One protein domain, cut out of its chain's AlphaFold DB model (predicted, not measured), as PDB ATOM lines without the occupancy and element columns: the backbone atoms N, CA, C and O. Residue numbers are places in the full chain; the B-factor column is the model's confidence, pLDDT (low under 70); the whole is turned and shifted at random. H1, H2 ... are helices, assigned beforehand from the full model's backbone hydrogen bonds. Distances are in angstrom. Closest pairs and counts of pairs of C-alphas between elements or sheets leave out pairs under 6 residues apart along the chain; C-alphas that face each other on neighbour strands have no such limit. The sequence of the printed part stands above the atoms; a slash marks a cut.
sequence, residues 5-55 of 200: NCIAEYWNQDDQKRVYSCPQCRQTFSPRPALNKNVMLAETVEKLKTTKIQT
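This is residues 5 to 55 of the 200 residues of the protein "B box-type domain-containing protein" of Sinocyclocheilus grahami (UniProt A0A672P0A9). A small head of one short helix, H1, and a folded loop bears a long helical arm, H2, which sticks out and makes the length. The 51 printed residues hold two named helices, H1 then H2, and no named strand; the class is all helix, with 25 residues in named elements, under half. The whole is extended, with a radius of gyration of the C-alphas of 15.3 A and spans of 47 by 18 by 16 A.

H1, residues 5 to 12, is joined by a long link, residues 13 to 38, to H2, residues 39 to 55. Within the link, residues 20 to 21 pair with residues 28 to 29, antiparallel. H1 and H2 are apart, with no C-alpha of the one within 8 A of the other. Residues 36 to 55, of which 39 to 55 belong to H2, stand free. Every O i to N i+4 pair is within hydrogen-bond range in H1, and 12 of 13 are in H2.

H1 begins at C-alpha 5 (40.313, -10.486, -49.979) and measures 10.2 A. H2 measures 25.0 A and ends at C-alpha 55 (22.765, 9.988, -43.101).

The two C-alphas farthest apart, those of Lys 17 and Thr 55, are 47.3 A apart. The printed part has no cut. The model's pLDDT is under 70 at residues 14 to 17 and 49 to 55.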
ATOM      1  N   ASN A   5      40.568 -10.036 -48.608       86.44
ATOM      2  CA  ASN A   5      40.313 -10.486 -49.979       86.44
ATOM      3  C   ASN A   5      41.407 -10.006 -50.941       86.44
ATOM      4  O   ASN A   5      41.940 -10.793 -51.707       86.44
ATOM      5  N   CYS A   6      41.794  -8.737 -50.832       88.75
ATOM      6  CA  CYS A   6      42.756  -8.075 -51.705       88.75
ATOM      7  C   CYS A   6      44.142  -8.741 -51.627       88.75
ATOM      8  O   CYS A   6      44.790  -8.975 -52.643       88.75
ATOM      9  N   ILE A   7      44.604  -9.051 -50.409       88.19
ATOM     10  CA  ILE A   7      45.899  -9.716 -50.207       88.19
ATOM     11  C   ILE A   7      45.835 -11.211 -50.532       88.19
ATOM     12  O   ILE A   7      46.816 -11.768 -51.017       88.19
ATOM     13  N   ALA A   8      44.687 -11.860 -50.302       86.19
ATOM     14  CA  ALA A   8      44.490 -13.247 -50.695       86.19
ATOM     15  C   ALA A   8      44.509 -13.398 -52.219       86.19
ATOM     16  O   ALA A   8      45.223 -14.255 -52.720       86.19
ATOM     17  N   GLU A   9      43.794 -12.541 -52.945       86.50
ATOM     18  CA  GLU A   9      43.767 -12.534 -54.406       86.50
ATOM     19  C   GLU A   9      45.162 -12.297 -54.994       86.50
ATOM     20  O   GLU A   9      45.596 -13.066 -55.845       86.50
ATOM     21  N   TYR A  10      45.909 -11.321 -54.467       86.06
ATOM     22  CA  TYR A  10      47.290 -11.063 -54.885       86.06
ATOM     23  C   TYR A  10      48.206 -12.287 -54.724       86.06
ATOM     24  O   TYR A  10      48.976 -12.613 -55.622       86.06
ATOM     25  N   TRP A  11      48.118 -12.993 -53.594       87.38
ATOM     26  CA  TRP A  11      48.925 -14.193 -53.353       87.38
ATOM     27  C   TRP A  11      48.460 -15.422 -54.135       87.38
ATOM     28  O   TRP A  11      49.284 -16.272 -54.458       87.38
ATOM     29  N   ASN A  12      47.173 -15.512 -54.465       81.56
ATOM     30  CA  ASN A  12      46.613 -16.642 -55.203       81.56
ATOM     31  C   ASN A  12      46.905 -16.574 -56.719       81.56
ATOM     32  O   ASN A  12      46.715 -17.569 -57.413       81.56
ATOM     33  N   GLN A  13      47.376 -15.435 -57.244       74.94
ATOM     34  CA  GLN A  13      47.714 -15.274 -58.667       74.94
ATOM     35  C   GLN A  13      48.961 -16.070 -59.108       74.94
ATOM     36  O   GLN A  13      49.070 -16.397 -60.285       74.94
ATOM     37  N   ASP A  14      49.882 -16.406 -58.194       65.31
ATOM     38  CA  ASP A  14      51.154 -17.101 -58.500       65.31
ATOM     39  C   ASP A  14      51.421 -18.269 -57.520       65.31
ATOM     40  O   ASP A  14      52.557 -18.570 -57.145       65.31
ATOM     41  N   ASP A  15      50.347 -18.941 -57.073       63.72
ATOM     42  CA  ASP A  15      50.378 -19.970 -56.012       63.72
ATOM     43  C   ASP A  15      51.222 -21.212 -56.385       63.72
ATOM     44  O   ASP A  15      51.630 -21.996 -55.526       63.72
ATOM     45  N   GLN A  16      51.578 -21.364 -57.667       62.12
ATOM     46  CA  GLN A  16      52.458 -22.431 -58.158       62.12
ATOM     47  C   GLN A  16      53.904 -22.310 -57.648       62.12
ATOM     48  O   GLN A  16      54.583 -23.327 -57.508       62.12
ATOM     49  N   LYS A  17      54.387 -21.099 -57.330       68.19
ATOM     50  CA  LYS A  17      55.788 -20.877 -56.923       68.19
ATOM     51  C   LYS A  17      56.040 -21.047 -55.423       68.19
ATOM     52  O   LYS A  17      57.198 -21.058 -55.021       68.19
ATOM     53  N   ARG A  18      54.993 -21.174 -54.589       75.31
ATOM     54  CA  ARG A  18      55.064 -21.267 -53.106       75.31
ATOM     55  C   ARG A  18      55.912 -20.173 -52.422       75.31
ATOM     56  O   ARG A  18      56.346 -20.335 -51.276       75.31
ATOM     57  N   VAL A  19      56.136 -19.055 -53.111       80.69
ATOM     58  CA  VAL A  19      56.848 -17.873 -52.619       80.69
ATOM     59  C   VAL A  19      55.866 -16.712 -52.637       80.69
ATOM     60  O   VAL A  19      55.378 -16.319 -53.693       80.69
ATOM     61  N   TYR A  20      55.582 -16.159 -51.464       86.19
ATOM     62  CA  TYR A  20      54.616 -15.078 -51.285       86.19
ATOM     63  C   TYR A  20      55.361 -13.770 -51.064       86.19
ATOM     64  O   TYR A  20      56.323 -13.742 -50.305       86.19
ATOM     65  N   SER A  21      54.936 -12.673 -51.688       88.56
ATOM     66  CA  SER A  21      55.600 -11.374 -51.540       88.56
ATOM     67  C   SER A  21      54.666 -10.311 -50.971       88.56
ATOM     68  O   SER A  21      53.454 -10.332 -51.180       88.56
ATOM     69  N   CYS A  22      55.214  -9.365 -50.211       87.69
ATOM     70  CA  CYS A  22      54.467  -8.180 -49.800       87.69
ATOM     71  C   CYS A  22      54.295  -7.235 -51.006       87.69
ATOM     72  O   CYS A  22      55.311  -6.796 -51.548       87.69
ATOM     73  N   PRO A  23      53.066  -6.824 -51.385       87.12
ATOM     74  CA  PRO A  23      52.861  -5.930 -52.528       87.12
ATOM     75  C   PRO A  23      53.549  -4.565 -52.378       87.12
ATOM     76  O   PRO A  23      53.855  -3.911 -53.370       87.12
ATOM     77  N   GLN A  24      53.787  -4.121 -51.137       89.00
ATOM     78  CA  GLN A  24      54.332  -2.793 -50.854       89.00
ATOM     79  C   GLN A  24      55.861  -2.768 -50.796       89.00
ATOM     80  O   GLN A  24      56.480  -1.893 -51.389       89.00
ATOM     81  N   CYS A  25      56.477  -3.707 -50.071       90.56
ATOM     82  CA  CYS A  25      57.930  -3.723 -49.862       90.56
ATOM     83  C   CYS A  25      58.656  -4.829 -50.637       90.56
ATOM     84  O   CYS A  25      59.878  -4.897 -50.581       90.56
ATOM     85  N   ARG A  26      57.920  -5.696 -51.349       88.00
ATOM     86  CA  ARG A  26      58.435  -6.821 -52.152       88.00
ATOM     87  C   ARG A  26      59.229  -7.879 -51.379       88.00
ATOM     88  O   ARG A  26      59.783  -8.782 -51.994       88.00
ATOM     89  N   GLN A  27      59.246  -7.814 -50.048       88.06
ATOM     90  CA  GLN A  27      59.824  -8.859 -49.208       88.06
ATOM     91  C   GLN A  27      59.110 -10.191 -49.453       88.06
ATOM     92  O   GLN A  27      57.879 -10.217 -49.524       88.06
ATOM     93  N   THR A  28      59.882 -11.269 -49.590       88.81
ATOM     94  CA  THR A  28      59.400 -12.619 -49.895       88.81
ATOM     95  C   THR A  28      59.311 -13.496 -48.644       88.81
ATOM     96  O   THR A  28      60.036 -13.301 -47.670       88.81
ATOM     97  N   PHE A  29      58.402 -14.468 -48.679       85.88
ATOM     98  CA  PHE A  29      58.070 -15.361 -47.576       85.88
ATOM     99  C   PHE A  29      57.779 -16.773 -48.105       85.88
ATOM    100  O   PHE A  29      56.999 -16.936 -49.047       85.88
ATOM    101  N   SER A  30      58.355 -17.782 -47.453       85.94
ATOM    102  CA  SER A  30      58.017 -19.201 -47.614       85.94
ATOM    103  C   SER A  30      58.187 -19.875 -46.248       85.94
ATOM    104  O   SER A  30      59.318 -19.943 -45.769       85.94
ATOM    105  N   PRO A  31      57.119 -20.354 -45.580       83.31
ATOM    106  CA  PRO A  31      55.725 -20.485 -46.032       83.31
ATOM    107  C   PRO A  31      54.928 -19.159 -46.021       83.31
ATOM    108  O   PRO A  31      55.456 -18.106 -45.668       83.31
ATOM    109  N   ARG A  32      53.645 -19.208 -46.422       85.69
ATOM    110  CA  ARG A  32      52.726 -18.051 -46.425       85.69
ATOM    111  C   ARG A  32      52.676 -17.397 -45.036       85.69
ATOM    112  O   ARG A  32      52.403 -18.097 -44.061       85.69
ATOM    113  N   PRO A  33      52.909 -16.078 -44.922       86.12
ATOM    114  CA  PRO A  33      52.961 -15.423 -43.623       86.12
ATOM    115  C   PRO A  33      51.560 -15.308 -43.010       86.12
ATOM    116  O   PRO A  33      50.570 -15.076 -43.710       86.12
ATOM    117  N   ALA A  34      51.480 -15.438 -41.684       86.00
ATOM    118  CA  ALA A  34      50.241 -15.228 -40.945       86.00
ATOM    119  C   ALA A  34      49.833 -13.745 -40.985       86.00
ATOM    120  O   ALA A  34      50.638 -12.853 -40.710       86.00
ATOM    121  N   LEU A  35      48.569 -13.480 -41.322       87.19
ATOM    122  CA  LEU A  35      48.005 -12.134 -41.358       87.19
ATOM    123  C   LEU A  35      47.250 -11.840 -40.064       87.19
ATOM    124  O   LEU A  35      46.354 -12.587 -39.682       87.19
ATOM    125  N   ASN A  36      47.561 -10.706 -39.439       85.44
ATOM    126  CA  ASN A  36      46.811 -10.195 -38.298       85.44
ATOM    127  C   ASN A  36      45.912  -9.034 -38.721       85.44
ATOM    128  O   ASN A  36      46.311  -8.156 -39.494       85.44
ATOM    129  N   LYS A  37      44.691  -9.002 -38.179       83.94
ATOM    130  CA  LYS A  37      43.765  -7.888 -38.387       83.94
ATOM    131  C   LYS A  37      44.329  -6.639 -37.713       83.94
ATOM    132  O   LYS A  37      44.535  -6.614 -36.504       83.94
ATOM    133  N   ASN A  38      44.534  -5.578 -38.487       86.25
ATOM    134  CA  ASN A  38      44.873  -4.279 -37.922       86.25
ATOM    135  C   ASN A  38      43.613  -3.671 -37.282       86.25
ATOM    136  O   ASN A  38      42.719  -3.203 -37.989       86.25
ATOM    137  N   VAL A  39      43.531  -3.729 -35.950       85.50
ATOM    138  CA  VAL A  39      42.355  -3.306 -35.171       85.50
ATOM    139  C   VAL A  39      42.073  -1.812 -35.344       85.50
ATOM    140  O   VAL A  39      40.928  -1.448 -35.584       85.50
ATOM    141  N   MET A  40      43.109  -0.967 -35.345       85.06
ATOM    142  CA  MET A  40      42.977   0.484 -35.548       85.06
ATOM    143  C   MET A  40      42.422   0.828 -36.937       85.06
ATOM    144  O   MET A  40      41.519   1.655 -37.083       85.06
ATOM    145  N   LEU A  41      42.933   0.171 -37.983       83.00
ATOM    146  CA  LEU A  41      42.441   0.370 -39.346       83.00
ATOM    147  C   LEU A  41      41.008  -0.157 -39.509       83.00
ATOM    148  O   LEU A  41      40.191   0.459 -40.186       83.00
ATOM    149  N   ALA A  42      40.681  -1.283 -38.874       83.19
ATOM    150  CA  ALA A  42      39.320  -1.805 -38.884       83.19
ATOM    151  C   ALA A  42      38.350  -0.849 -38.173       83.19
ATOM    152  O   ALA A  42      37.297  -0.544 -38.717       83.19
ATOM    153  N   GLU A  43      38.720  -0.331 -37.003       84.19
ATOM    154  CA  GLU A  43      37.890   0.597 -36.236       84.19
ATOM    155  C   GLU A  43      37.654   1.915 -36.988       84.19
ATOM    156  O   GLU A  43      36.531   2.410 -37.039       84.19
ATOM    157  N   THR A  44      38.684   2.470 -37.628       83.19
ATOM    158  CA  THR A  44      38.548   3.686 -38.448       83.19
ATOM    159  C   THR A  44      37.650   3.475 -39.669       83.19
ATOM    160  O   THR A  44      36.793   4.317 -39.946       83.19
ATOM    161  N   VAL A  45      37.772   2.340 -40.367       81.75
ATOM    162  CA  VAL A  45      36.892   1.993 -41.496       81.75
ATOM    163  C   VAL A  45      35.447   1.776 -41.038       81.75
ATOM    164  O   VAL A  45      34.524   2.255 -41.698       81.75
ATOM    165  N   GLU A  46      35.226   1.109 -39.904       81.06
ATOM    166  CA  GLU A  46      33.883   0.922 -39.343       81.06
ATOM    167  C   GLU A  46      33.274   2.245 -38.864       81.06
ATOM    168  O   GLU A  46      32.111   2.519 -39.164       81.06
ATOM    169  N   LYS A  47      34.049   3.142 -38.237       77.44
ATOM    170  CA  LYS A  47      33.587   4.503 -37.909       77.44
ATOM    171  C   LYS A  47      33.156   5.258 -39.167       77.44
ATOM    172  O   LYS A  47      32.074   5.828 -39.176       77.44
ATOM    173  N   LEU A  48      33.920   5.184 -40.260       74.75
ATOM    174  CA  LEU A  48      33.545   5.800 -41.540       74.75
ATOM    175  C   LEU A  48      32.263   5.203 -42.148       74.75
ATOM    176  O   LEU A  48      31.447   5.946 -42.697       74.75
ATOM    177  N   LYS A  49      32.052   3.883 -42.046       67.56
ATOM    178  CA  LYS A  49      30.796   3.235 -42.471       67.56
ATOM    179  C   LYS A  49      29.615   3.671 -41.605       67.56
ATOM    180  O   LYS A  49      28.551   3.977 -42.135       67.56
ATOM    181  N   THR A  50      29.811   3.757 -40.295       59.53
ATOM    182  CA  THR A  50      28.768   4.166 -39.345       59.53
ATOM    183  C   THR A  50      28.388   5.640 -39.540       59.53
ATOM    184  O   THR A  50      27.203   5.967 -39.570       59.53
ATOM    185  N   THR A  51      29.362   6.519 -39.809       53.97
ATOM    186  CA  THR A  51      29.116   7.920 -40.201       53.97
ATOM    187  C   THR A  51      28.327   8.017 -41.510       53.97
ATOM    188  O   THR A  51      27.469   8.885 -41.644       53.97
ATOM    189  N   LYS A  52      28.548   7.104 -42.469       52.06
ATOM    190  CA  LYS A  52      27.733   7.031 -43.694       52.06
ATOM    191  C   LYS A  52      26.295   6.569 -43.425       52.06
ATOM    192  O   LYS A  52      25.398   7.035 -44.113       52.06
ATOM    193  N   ILE A  53      26.049   5.713 -42.430       48.03
ATOM    194  CA  ILE A  53      24.708   5.175 -42.116       48.03
ATOM    195  C   ILE A  53      23.864   6.153 -41.273       48.03
ATOM    196  O   ILE A  53      22.642   6.169 -41.388       48.03
ATOM    197  N   GLN A  54      24.484   7.070 -40.520       46.69
ATOM    198  CA  GLN A  54      23.766   8.159 -39.833       46.69
ATOM    199  C   GLN A  54      23.188   9.236 -40.776       46.69
ATOM    200  O   GLN A  54      22.504  10.149 -40.319       46.69
ATOM    201  N   THR A  55      23.389   9.113 -42.092       46.38
ATOM    202  CA  THR A  55      22.765   9.988 -43.101       46.38
ATOM    203  C   THR A  55      21.296   9.646 -43.404       46.38
ATOM    204  O   THR A  55      20.675  10.335 -44.209       46.38
TER     205      THR A  55